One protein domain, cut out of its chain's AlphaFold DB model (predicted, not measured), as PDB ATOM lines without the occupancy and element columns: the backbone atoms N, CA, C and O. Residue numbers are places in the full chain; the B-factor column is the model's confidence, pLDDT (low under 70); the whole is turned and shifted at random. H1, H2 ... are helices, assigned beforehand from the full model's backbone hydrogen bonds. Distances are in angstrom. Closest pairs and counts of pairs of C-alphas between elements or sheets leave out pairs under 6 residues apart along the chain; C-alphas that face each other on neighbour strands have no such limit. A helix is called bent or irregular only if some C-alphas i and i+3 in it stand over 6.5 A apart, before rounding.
ATOM      1  N   ALA A 157     154.678 212.909 176.668       75.44
ATOM      2  CA  ALA A 157     153.891 213.594 175.655       75.44
ATOM      3  C   ALA A 157     152.439 213.136 175.803       75.44
ATOM      4  O   ALA A 157     152.188 211.931 175.883       75.44
ATOM      5  N   THR A 158     151.503 214.082 175.873       82.88
ATOM      6  CA  THR A 158     150.093 213.713 175.994       82.88
ATOM      7  C   THR A 158     149.638 212.993 174.727       82.88
ATOM      8  O   THR A 158     150.278 213.087 173.671       82.88
ATOM      9  N   ASP A 159     148.515 212.280 174.798       80.25
ATOM     10  CA  ASP A 159     147.949 211.622 173.619       80.25
ATOM     11  C   ASP A 159     147.721 212.631 172.480       80.25
ATOM     12  O   ASP A 159     147.984 212.329 171.314       80.25
ATOM     13  N   GLU A 160     147.324 213.867 172.803       85.69
ATOM     14  CA  GLU A 160     147.179 214.957 171.836       85.69
ATOM     15  C   GLU A 160     148.510 215.336 171.178       85.69
ATOM     16  O   GLU A 160     148.556 215.507 169.956       85.69
ATOM     17  N   ASP A 161     149.597 215.421 171.949       83.94
ATOM     18  CA  ASP A 161     150.936 215.704 171.422       83.94
ATOM     19  C   ASP A 161     151.421 214.585 170.496       83.94
ATOM     20  O   ASP A 161     151.993 214.841 169.430       83.94
ATOM     21  N   ILE A 162     151.175 213.330 170.877       82.88
ATOM     22  CA  ILE A 162     151.513 212.156 170.070       82.88
ATOM     23  C   ILE A 162     150.727 212.195 168.755       82.88
ATOM     24  O   ILE A 162     151.320 212.103 167.674       82.88
ATOM     25  N   VAL A 163     149.410 212.407 168.817       86.31
ATOM     26  CA  VAL A 163     148.545 212.530 167.635       86.31
ATOM     27  C   VAL A 163     149.009 213.677 166.736       86.31
ATOM     28  O   VAL A 163     149.133 213.491 165.520       86.31
ATOM     29  N   ALA A 164     149.332 214.840 167.303       89.19
ATOM     30  CA  ALA A 164     149.835 215.985 166.550       89.19
ATOM     31  C   ALA A 164     151.141 215.653 165.809       89.19
ATOM     32  O   ALA A 164     151.277 215.967 164.619       89.19
ATOM     33  N   ARG A 165     152.077 214.947 166.459       86.56
ATOM     34  CA  ARG A 165     153.330 214.480 165.838       86.56
ATOM     35  C   ARG A 165     153.076 213.484 164.707       86.56
ATOM     36  O   ARG A 165     153.665 213.628 163.632       86.56
ATOM     37  N   PHE A 166     152.166 212.526 164.888       85.06
ATOM     38  CA  PHE A 166     151.785 211.585 163.829       85.06
ATOM     39  C   PHE A 166     151.150 212.289 162.625       85.06
ATOM     40  O   PHE A 166     151.482 211.982 161.477       85.06
ATOM     41  N   LEU A 167     150.272 213.268 162.858       88.06
ATOM     42  CA  LEU A 167     149.668 214.064 161.788       88.06
ATOM     43  C   LEU A 167     150.718 214.889 161.033       88.06
ATOM     44  O   LEU A 167     150.695 214.925 159.798       88.06
ATOM     45  N   ALA A 168     151.667 215.503 161.744       90.88
ATOM     46  CA  ALA A 168     152.773 216.247 161.146       90.88
ATOM     47  C   ALA A 168     153.681 215.348 160.286       90.88
ATOM     48  O   ALA A 168     154.014 215.700 159.147       90.88
ATOM     49  N   LEU A 169     154.017 214.152 160.778       85.81
ATOM     50  CA  LEU A 169     154.770 213.150 160.025       85.81
ATOM     51  C   LEU A 169     154.007 212.712 158.770       85.81
ATOM     52  O   LEU A 169     154.560 212.722 157.670       85.81
ATOM     53  N   ASN A 170     152.717 212.403 158.899       85.31
ATOM     54  CA  ASN A 170     151.876 212.025 157.766       85.31
ATOM     55  C   ASN A 170     151.805 213.141 156.712       85.31
ATOM     56  O   ASN A 170     151.884 212.878 155.513       85.31
ATOM     57  N   ASN A 171     151.710 214.405 157.126       88.50
ATOM     58  CA  ASN A 171     151.744 215.539 156.201       88.50
ATOM     59  C   ASN A 171     153.102 215.670 155.494       88.50
ATOM     60  O   ASN A 171     153.134 215.925 154.288       88.50
ATOM     61  N   SER A 172     154.202 215.399 156.196       88.31
ATOM     62  CA  SER A 172     155.545 215.350 155.607       88.31
ATOM     63  C   SER A 172     155.672 214.224 154.574       88.31
ATOM     64  O   SER A 172     156.142 214.461 153.461       88.31
ATOM     65  N   ILE A 173     155.151 213.028 154.873       83.06
ATOM     66  CA  ILE A 173     155.071 211.903 153.925       83.06
ATOM     67  C   ILE A 173     154.212 212.289 152.717       83.06
ATOM     68  O   ILE A 173     154.598 212.050 151.572       83.06
ATOM     69  N   LYS A 174     153.058 212.935 152.933       84.81
ATOM     70  CA  LYS A 174     152.196 213.417 151.843       84.81
ATOM     71  C   LYS A 174     152.927 214.409 150.944       84.81
ATOM     72  O   LYS A 174     152.794 214.271 149.727       84.81
ATOM     73  N   ALA A 175     153.679 215.355 151.504       86.75
ATOM     74  CA  ALA A 175     154.460 216.332 150.750       86.75
ATOM     75  C   ALA A 175     155.622 215.670 149.991       86.75
ATOM     76  O   ALA A 175     155.777 215.888 148.792       86.75
ATOM     77  N   TRP A 176     156.384 214.790 150.644       85.12
ATOM     78  CA  TRP A 176     157.473 214.034 150.021       85.12
ATOM     79  C   TRP A 176     156.974 213.116 148.899       85.12
ATOM     80  O   TRP A 176     157.541 213.112 147.809       85.12
ATOM     81  N   SER A 177     155.846 212.423 149.104       80.56
ATOM     82  CA  SER A 177     155.244 211.532 148.099       80.56
ATOM     83  C   SER A 177     154.849 212.259 146.806       80.56
ATOM     84  O   SER A 177     154.803 211.632 145.752       80.56
ATOM     85  N   MET A 178     154.603 213.578 146.853       80.88
ATOM     86  CA  MET A 178     154.343 214.374 145.647       80.88
ATOM     87  C   MET A 178     155.553 214.436 144.709       80.88
ATOM     88  O   MET A 178     155.369 214.655 143.521       80.88
ATOM     89  N   LYS A 179     156.775 214.182 145.193       79.81
ATOM     90  CA  LYS A 179     157.986 214.145 144.355       79.81
ATOM     91  C   LYS A 179     158.089 212.881 143.489       79.81
ATOM     92  O   LYS A 179     158.838 212.868 142.524       79.81
ATOM     93  N   PHE A 180     157.307 211.839 143.786       69.75
ATOM     94  CA  PHE A 180     157.262 210.572 143.025       69.75
ATOM     95  C   PHE A 180     156.219 210.578 141.906       69.75
ATOM     96  O   PHE A 180     155.890 209.556 141.297       69.75
ATOM     97  N   VAL A 181     155.633 211.743 141.675       69.25
ATOM     98  CA  VAL A 181     154.479 211.904 140.816       69.25
ATOM     99  C   VAL A 181     154.899 212.182 139.369       69.25
ATOM    100  O   VAL A 181     154.211 211.701 138.471       69.25
ATOM    101  N   ASP A 182     156.030 212.855 139.151       65.56
ATOM    102  CA  ASP A 182     156.411 213.396 137.835       65.56
ATOM    103  C   ASP A 182     157.488 212.586 137.092       65.56
ATOM    104  O   ASP A 182     157.799 212.892 135.946       65.56
ATOM    105  N   ASN A 183     158.015 211.514 137.690       62.75
ATOM    106  CA  ASN A 183     158.953 210.630 137.003       62.75
ATOM    107  C   ASN A 183     158.196 209.489 136.315       62.75
ATOM    108  O   ASN A 183     157.458 208.745 136.970       62.75
ATOM    109  N   ASP A 184     158.408 209.335 135.008       64.94
ATOM    110  CA  ASP A 184     158.055 208.135 134.248       64.94
ATOM    111  C   ASP A 184     158.935 206.981 134.749       64.94
ATOM    112  O   ASP A 184     160.005 206.684 134.217       64.94
ATOM    113  N   VAL A 185     158.520 206.356 135.852       62.41
ATOM    114  CA  VAL A 185     159.190 205.172 136.391       62.41
ATOM    115  C   VAL A 185     158.862 204.009 135.457       62.41
ATOM    116  O   VAL A 185     157.837 203.345 135.596       62.41
ATOM    117  N   ARG A 186     159.710 203.798 134.446       60.06
ATOM    118  CA  ARG A 186     159.644 202.611 133.590       60.06
ATOM    119  C   ARG A 186     160.320 201.445 134.299       60.06
ATOM    120  O   ARG A 186     161.517 201.492 134.562       60.06
ATOM    121  N   GLY A 187     159.548 200.390 134.542       62.62
ATOM    122  CA  GLY A 187     160.000 199.202 135.262       62.62
ATOM    123  C   GLY A 187     159.826 199.393 136.761       62.62
ATOM    124  O   GLY A 187     160.334 200.338 137.357       62.62
ATOM    125  N   SER A 188     159.054 198.513 137.376       63.53
ATOM    126  CA  SER A 188     158.547 198.747 138.722       63.53
ATOM    127  C   SER A 188     159.534 198.469 139.845       63.53
ATOM    128  O   SER A 188     159.276 198.840 140.988       63.53
ATOM    129  N   GLY A 189     160.657 197.810 139.542       78.75
ATOM    130  CA  GLY A 189     161.662 197.437 140.536       78.75
ATOM    131  C   GLY A 189     161.113 196.572 141.679       78.75
ATOM    132  O   GLY A 189     161.806 196.392 142.678       78.75
ATOM    133  N   PHE A 190     159.883 196.054 141.569       87.81
ATOM    134  CA  PHE A 190     159.259 195.267 142.623       87.81
ATOM    135  C   PHE A 190     159.904 193.889 142.710       87.81
ATOM    136  O   PHE A 190     160.078 193.189 141.711       87.81
ATOM    137  N   HIS A 191     160.225 193.481 143.935       90.44
ATOM    138  CA  HIS A 191     160.833 192.185 144.185       90.44
ATOM    139  C   HIS A 191     159.742 191.123 144.419       90.44
ATOM    140  O   HIS A 191     158.910 191.313 145.311       90.44
ATOM    141  N   PRO A 192     159.738 189.975 143.706       88.44
ATOM    142  CA  PRO A 192     158.705 188.944 143.863       88.44
ATOM    143  C   PRO A 192     158.554 188.424 145.297       88.44
ATOM    144  O   PRO A 192     157.445 188.160 145.753       88.44
ATOM    145  N   ALA A 193     159.660 188.332 146.038       90.19
ATOM    146  CA  ALA A 193     159.635 187.887 147.432       90.19
ATOM    147  C   ALA A 193     158.850 188.827 148.372       90.19
ATOM    148  O   ALA A 193     158.416 188.394 149.433       90.19
ATOM    149  N   MET A 194     158.650 190.091 147.985       89.00
ATOM    150  CA  MET A 194     157.977 191.111 148.799       89.00
ATOM    151  C   MET A 194     156.476 191.239 148.491       89.00
ATOM    152  O   MET A 194     155.794 192.043 149.121       89.00
ATOM    153  N   ILE A 195     155.936 190.438 147.559       89.62
ATOM    154  CA  ILE A 195     154.498 190.429 147.224       89.62
ATOM    155  C   ILE A 195     153.600 190.301 148.469       89.62
ATOM    156  O   ILE A 195     152.640 191.071 148.563       89.62
ATOM    157  N   PRO A 196     153.891 189.424 149.457       90.31
ATOM    158  CA  PRO A 196     153.082 189.345 150.670       90.31
ATOM    159  C   PRO A 196     152.999 190.681 151.417       90.31
ATOM    160  O   PRO A 196     151.917 191.071 151.849       90.31
ATOM    161  N   SER A 197     154.102 191.423 151.510       88.19
ATOM    162  CA  SER A 197     154.130 192.742 152.145       88.19
ATOM    163  C   SER A 197     153.385 193.783 151.310       88.19
ATOM    164  O   SER A 197     152.568 194.528 151.848       88.19
ATOM    165  N   TYR A 198     153.583 193.813 149.986       92.62
ATOM    166  CA  TYR A 198     152.854 194.736 149.106       92.62
ATOM    167  C   TYR A 198     151.335 194.532 149.192       92.62
ATOM    168  O   TYR A 198     150.585 195.510 149.191       92.62
ATOM    169  N   SER A 199     150.878 193.286 149.355       91.81
ATOM    170  CA  SER A 199     149.454 192.956 149.498       91.81
ATOM    171  C   SER A 199     148.814 193.529 150.770       91.81
ATOM    172  O   SER A 199     147.605 193.746 150.799       91.81
ATOM    173  N   LYS A 200     149.605 193.849 151.808       90.06
ATOM    174  CA  LYS A 200     149.109 194.549 153.007       90.06
ATOM    175  C   LYS A 200     148.678 195.983 152.703       90.06
ATOM    176  O   LYS A 200     147.790 196.508 153.365       90.06
ATOM    177  N   VAL A 201     149.292 196.601 151.695       92.75
ATOM    178  CA  VAL A 201     149.032 197.991 151.292       92.75
ATOM    179  C   VAL A 201     148.089 198.064 150.092       92.75
ATOM    180  O   VAL A 201     147.274 198.981 150.002       92.75
ATOM    181  N   ALA A 202     148.170 197.093 149.183       94.25
ATOM    182  CA  ALA A 202     147.309 196.975 148.012       94.25
ATOM    183  C   ALA A 202     146.714 195.555 147.920       94.25
ATOM    184  O   ALA A 202     147.186 194.745 147.124       94.25
ATOM    185  N   PRO A 203     145.653 195.244 148.692       93.44
ATOM    186  CA  PRO A 203     145.098 193.885 148.786       93.44
ATOM    187  C   PRO A 203     144.545 193.324 147.472       93.44
ATOM    188  O   PRO A 203     144.377 192.117 147.322       93.44
ATOM    189  N   LEU A 204     144.232 194.206 146.523       92.81
ATOM    190  CA  LEU A 204     143.704 193.832 145.213       92.81
ATOM    191  C   LEU A 204     144.803 193.400 144.232       92.81
ATOM    192  O   LEU A 204     144.490 192.773 143.225       92.81
ATOM    193  N   CYS A 205     146.069 193.699 144.525       91.56
ATOM    194  CA  CYS A 205     147.200 193.321 143.690       91.56
ATOM    195  C   CYS A 205     147.740 191.961 144.144       91.56
ATOM    196  O   CYS A 205     148.286 191.834 145.240       91.56
ATOM    197  N   ARG A 206     147.584 190.933 143.304       90.25
ATOM    198  CA  ARG A 206     147.990 189.550 143.612       90.25
ATOM    199  C   ARG A 206     149.367 189.205 143.058       90.25
ATOM    200  O   ARG A 206     149.966 188.218 143.479       90.25
ATOM    201  N   GLY A 207     149.879 190.009 142.132       91.81
ATOM    202  CA  GLY A 207     151.208 189.836 141.562       91.81
ATOM    203  C   GLY A 207     151.866 191.146 141.149       91.81
ATOM    204  O   GLY A 207     151.283 192.223 141.240       91.81
ATOM    205  N   ILE A 208     153.104 191.031 140.659       91.88
ATOM    206  CA  ILE A 208     153.906 192.181 140.208       91.88
ATOM    207  C   ILE A 208     153.205 192.930 139.077       91.88
ATOM    208  O   ILE A 208     153.176 194.148 139.099       91.88
ATOM    209  N   ARG A 209     152.570 192.224 138.132       92.44
ATOM    210  CA  ARG A 209     151.863 192.873 137.016       92.44
ATOM    211  C   ARG A 209     150.750 193.810 137.492       92.44
ATOM    212  O   ARG A 209     150.657 194.926 136.995       92.44
ATOM    213  N   ASP A 210     149.968 193.386 138.482       93.56
ATOM    214  CA  ASP A 210     148.895 194.209 139.051       93.56
ATOM    215  C   ASP A 210     149.464 195.436 139.777       93.56
ATOM    216  O   ASP A 210     148.866 196.511 139.759       93.56
ATOM    217  N   LEU A 211     150.626 195.285 140.426       91.81
ATOM    218  CA  LEU A 211     151.334 196.394 141.064       91.81
ATOM    219  C   LEU A 211     151.885 197.372 140.023       91.81
ATOM    220  O   LEU A 211     151.750 198.577 140.212       91.81
ATOM    221  N   ASP A 212     152.455 196.875 138.924       91.50
ATOM    222  CA  ASP A 212     152.965 197.679 137.808       91.50
ATOM    223  C   ASP A 212     151.842 198.510 137.186       91.50
ATOM    224  O   ASP A 212     151.990 199.714 136.966       91.50
ATOM    225  N   GLU A 213     150.686 197.882 136.964       92.19
ATOM    226  CA  GLU A 213     149.488 198.555 136.475       92.19
ATOM    227  C   GLU A 213     148.984 199.594 137.486       92.19
ATOM    228  O   GLU A 213     148.728 200.743 137.115       92.19
ATOM    229  N   LEU A 214     148.929 199.253 138.779       91.56
ATOM    230  CA  LEU A 214     148.537 200.183 139.838       91.56
ATOM    231  C   LEU A 214     149.449 201.420 139.867       91.56
ATOM    232  O   LEU A 214     148.955 202.545 139.970       91.56
ATOM    233  N   VAL A 215     150.769 201.239 139.772       90.38
ATOM    234  CA  VAL A 215     151.726 202.356 139.806       90.38
ATOM    235  C   VAL A 215     151.877 203.072 138.469       90.38
ATOM    236  O   VAL A 215     152.433 204.170 138.445       90.38
ATOM    237  N   SER A 216     151.350 202.530 137.370       88.12
ATOM    238  CA  SER A 216     151.294 203.245 136.090       88.12
ATOM    239  C   SER A 216     150.403 204.492 136.189       88.12
ATOM    240  O   SER A 216     150.739 205.560 135.670       88.12
ATOM    241  N   ASN A 217     149.315 204.411 136.961       88.75
ATOM    242  CA  ASN A 217     148.428 205.537 137.209       88.75
ATOM    243  C   ASN A 217     149.020 206.486 138.262       88.75
ATOM    244  O   ASN A 217     149.221 206.122 139.419       88.75
ATOM    245  N   ARG A 218     149.202 207.758 137.888       85.62
ATOM    246  CA  ARG A 218     149.738 208.837 138.740       85.62
ATOM    247  C   ARG A 218     149.073 208.928 140.124       85.62
ATOM    248  O   ARG A 218     149.756 209.090 141.138       85.62
ATOM    249  N   LYS A 219     147.740 208.850 140.184       88.94
ATOM    250  CA  LYS A 219     146.967 208.976 141.432       88.94
ATOM    251  C   LYS A 219     147.140 207.737 142.307       88.94
ATOM    252  O   LYS A 219     147.376 207.876 143.508       88.94
ATOM    253  N   SER A 220     147.047 206.556 141.703       90.56
ATOM    254  CA  SER A 220     147.186 205.270 142.392       90.56
ATOM    255  C   SER A 220     148.611 205.047 142.894       90.56
ATOM    256  O   SER A 220     148.783 204.707 144.061       90.56
ATOM    257  N   ARG A 221     149.631 205.382 142.091       88.50
ATOM    258  CA  ARG A 221     151.045 205.400 142.496       88.50
ATOM    259  C   ARG A 221     151.258 206.212 143.766       88.50
ATOM    260  O   ARG A 221     151.829 205.712 144.725       88.50
ATOM    261  N   ARG A 222     150.732 207.442 143.819       85.88
ATOM    262  CA  ARG A 222     150.850 208.305 145.007       85.88
ATOM    263  C   ARG A 222     150.222 207.670 146.249       85.88
ATOM    264  O   ARG A 222     150.782 207.786 147.336       85.88
ATOM    265  N   LEU A 223     149.046 207.058 146.108       89.56
ATOM    266  CA  LEU A 223     148.371 206.389 147.222       89.56
ATOM    267  C   LEU A 223     149.152 205.160 147.685       89.56
ATOM    268  O   LEU A 223     149.365 205.012 148.885       89.56
ATOM    269  N   PHE A 224     149.645 204.354 146.746       91.44
ATOM    270  CA  PHE A 224     150.484 203.198 147.032       91.44
ATOM    271  C   PHE A 224     151.771 203.601 147.762       91.44
ATOM    272  O   PHE A 224     152.037 203.083 148.838       91.44
ATOM    273  N   THR A 225     152.526 204.583 147.253       88.94
ATOM    274  CA  THR A 225     153.758 205.065 147.904       88.94
ATOM    275  C   THR A 225     153.490 205.569 149.321       88.94
ATOM    276  O   THR A 225     154.254 205.263 150.231       88.94
ATOM    277  N   ARG A 226     152.396 206.313 149.535       90.25
ATOM    278  CA  ARG A 226     152.005 206.769 150.879       90.25
ATOM    279  C   ARG A 226     151.715 205.592 151.801       90.25
ATOM    280  O   ARG A 226     152.288 205.531 152.880       90.25
ATOM    281  N   GLY A 227     150.868 204.662 151.360       90.38
ATOM    282  CA  GLY A 227     150.523 203.476 152.136       90.38
ATOM    283  C   GLY A 227     151.745 202.612 152.454       90.38
ATOM    284  O   GLY A 227     151.888 202.165 153.584       90.38
ATOM    285  N   TRP A 228     152.664 202.450 151.499       91.31
ATOM    286  CA  TRP A 228     153.887 201.666 151.660       91.31
ATOM    287  C   TRP A 228     154.848 202.272 152.682       91.31
ATOM    288  O   TRP A 228     155.336 201.574 153.570       91.31
ATOM    289  N   VAL A 229     155.080 203.584 152.601       86.62
ATOM    290  CA  VAL A 229     155.912 204.295 153.581       86.62
ATOM    291  C   VAL A 229     155.274 204.255 154.963       86.62
ATOM    292  O   VAL A 229     155.964 203.960 155.933       86.62
ATOM    293  N   SER A 230     153.965 204.498 155.062       84.31
ATOM    294  CA  SER A 230     153.251 204.401 156.336       84.31
ATOM    295  C   SER A 230     153.330 202.994 156.926       84.31
ATOM    296  O   SER A 230     153.639 202.871 158.101       84.31
ATOM    297  N   TYR A 231     153.126 201.948 156.122       86.50
ATOM    298  CA  TYR A 231     153.268 200.556 156.556       86.50
ATOM    299  C   TYR A 231     154.674 200.272 157.088       86.50
ATOM    300  O   TYR A 231     154.817 199.751 158.188       86.50
ATOM    301  N   THR A 232     155.705 200.688 156.350       83.31
ATOM    302  CA  THR A 232     157.106 200.491 156.748       83.31
ATOM    303  C   THR A 232     157.419 201.218 158.058       83.31
ATOM    304  O   THR A 232     158.048 200.651 158.942       83.31
ATOM    305  N   ILE A 233     156.954 202.462 158.219       76.31
ATOM    306  CA  ILE A 233     157.108 203.213 159.474       76.31
ATOM    307  C   ILE A 233     156.376 202.504 160.610       76.31
ATOM    308  O   ILE A 233     156.934 202.379 161.693       76.31
ATOM    309  N   CYS A 234     155.154 202.026 160.375       79.19
ATOM    310  CA  CYS A 234     154.404 201.296 161.388       79.19
ATOM    311  C   CYS A 234     155.119 200.009 161.803       79.19
ATOM    312  O   CYS A 234     155.193 199.763 162.996       79.19
ATOM    313  N   GLU A 235     155.688 199.232 160.878       76.56
ATOM    314  CA  GLU A 235     156.484 198.050 161.239       76.56
ATOM    315  C   GLU A 235     157.760 198.403 162.013       76.56
ATOM    316  O   GLU A 235     158.135 197.681 162.933       76.56
ATOM    317  N   LEU A 236     158.421 199.513 161.672       71.25
ATOM    318  CA  LEU A 236     159.639 199.955 162.359       71.25
ATOM    319  C   LEU A 236     159.366 200.524 163.761       71.25
ATOM    320  O   LEU A 236     160.182 200.350 164.666       71.25
ATOM    321  N   VAL A 237     158.258 201.249 163.932       67.88
ATOM    322  CA  VAL A 237     157.882 201.917 165.189       67.88
ATOM    323  C   VAL A 237     157.150 200.954 166.111       67.88
ATOM    324  O   VAL A 237     157.522 200.784 167.269       67.88
ATOM    325  N   PHE A 238     156.104 200.315 165.601       66.62
ATOM    326  CA  PHE A 238     155.323 199.340 166.337       66.62
ATOM    327  C   PHE A 238     155.898 197.977 166.005       66.62
ATOM    328  O   PHE A 238     155.437 197.315 165.075       66.62
ATOM    329  N   HIS A 239     156.930 197.585 166.756       57.72
ATOM    330  CA  HIS A 239     157.420 196.213 166.748       57.72
ATOM    331  C   HIS A 239     156.214 195.284 166.871       57.72
ATOM    332  O   HIS A 239     155.608 195.148 167.935       57.72
ATOM    333  N   THR A 240     155.821 194.666 165.762       52.06
ATOM    334  CA  THR A 240     154.863 193.580 165.834       52.06
ATOM    335  C   THR A 240     155.662 192.423 166.390       52.06
ATOM    336  O   THR A 240     156.520 191.860 165.710       52.06
ATOM    337  N   VAL A 241     155.412 192.100 167.660       48.16
ATOM    338  CA  VAL A 241     155.805 190.827 168.261       48.16
ATOM    339  C   VAL A 241     155.066 189.752 167.466       48.16
ATOM    340  O   VAL A 241     153.996 189.278 167.835       48.16
ATOM    341  N   THR A 242     155.585 189.428 166.285       43.66
ATOM    342  CA  THR A 242     155.107 188.345 165.435       43.66
ATOM    343  C   THR A 242     155.655 187.061 166.030       43.66
ATOM    344  O   THR A 242     156.587 186.433 165.541       43.66
ATOM    345  N   GLY A 243     155.082 186.714 167.174       40.34
ATOM    346  CA  GLY A 243     155.300 185.468 167.874       40.34
ATOM    347  C   GLY A 243     153.947 184.900 168.244       40.34
ATOM    348  O   GLY A 243     153.582 184.901 169.414       40.34
TER     349      GLY A 243
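AT A GLANCE: This is residues 157 to 243 of the 289 residues of an uncharacterized protein of Aspergillus bertholletiae (UniProt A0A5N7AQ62). The long helices H1 and H4 make a V, closed near residues 180 and 218; H2 packs across H4 on the side away from H1, and H3 makes a corner with H4. Residues 158 to 164 and 233 to 243 stick out. The printed part has 87 residues, four named helices, H1 to H4 in order, and no named strand: all helix. It is only just loose, close to compact, with a radius of gyration of the C-alphas of 14.8 A, and flat, spanning 44 by 37 by 18 A.

IN THESE COORDINATES: H1, residues 159 to 180, runs 32.0 A from C-alpha 159 at (147.949, 211.622, 173.619). H4, residues 218 to 237, runs 28.5 A to C-alpha 237 at (157.882, 201.917, 165.189). H2 is residues 192 to 201, irregular, with C-alphas 193 and 196 7.5 A apart; H3 is 208 to 216.

HOW THE PARTS SIT: H4 is the hub. With residues 222 to 230 alone it touches residues 170 to 180 of H1, opposite ways at a steep tilt of 42 degrees; the closest C-alphas, Ser 177 and Arg 222, are 6.3 A apart. H2 touches H4, about perpendicular at 87 degrees, closest at C-alphas Val 201 and Gly 227, 5.7 A. H3 and H4 touch only at the corner, closest at C-alphas Val 215 and Arg 221, 4.1 A. H1 is apart from H2 and H3. Every O i to N i+4 pair is within hydrogen-bond range in H3 and H4, 16 of 18 in H1, and 2 of 6 in H2, where 6 of 7 O i to N i+3 pairs are.

THE WHOLE: The farthest C-alphas, Thr 158 and Arg 186, are 44.9 A apart. The printed part has no cut; the link H1 to H2 is long. The model's pLDDT is under 70 in residues 180 to 188 and 237 to 243.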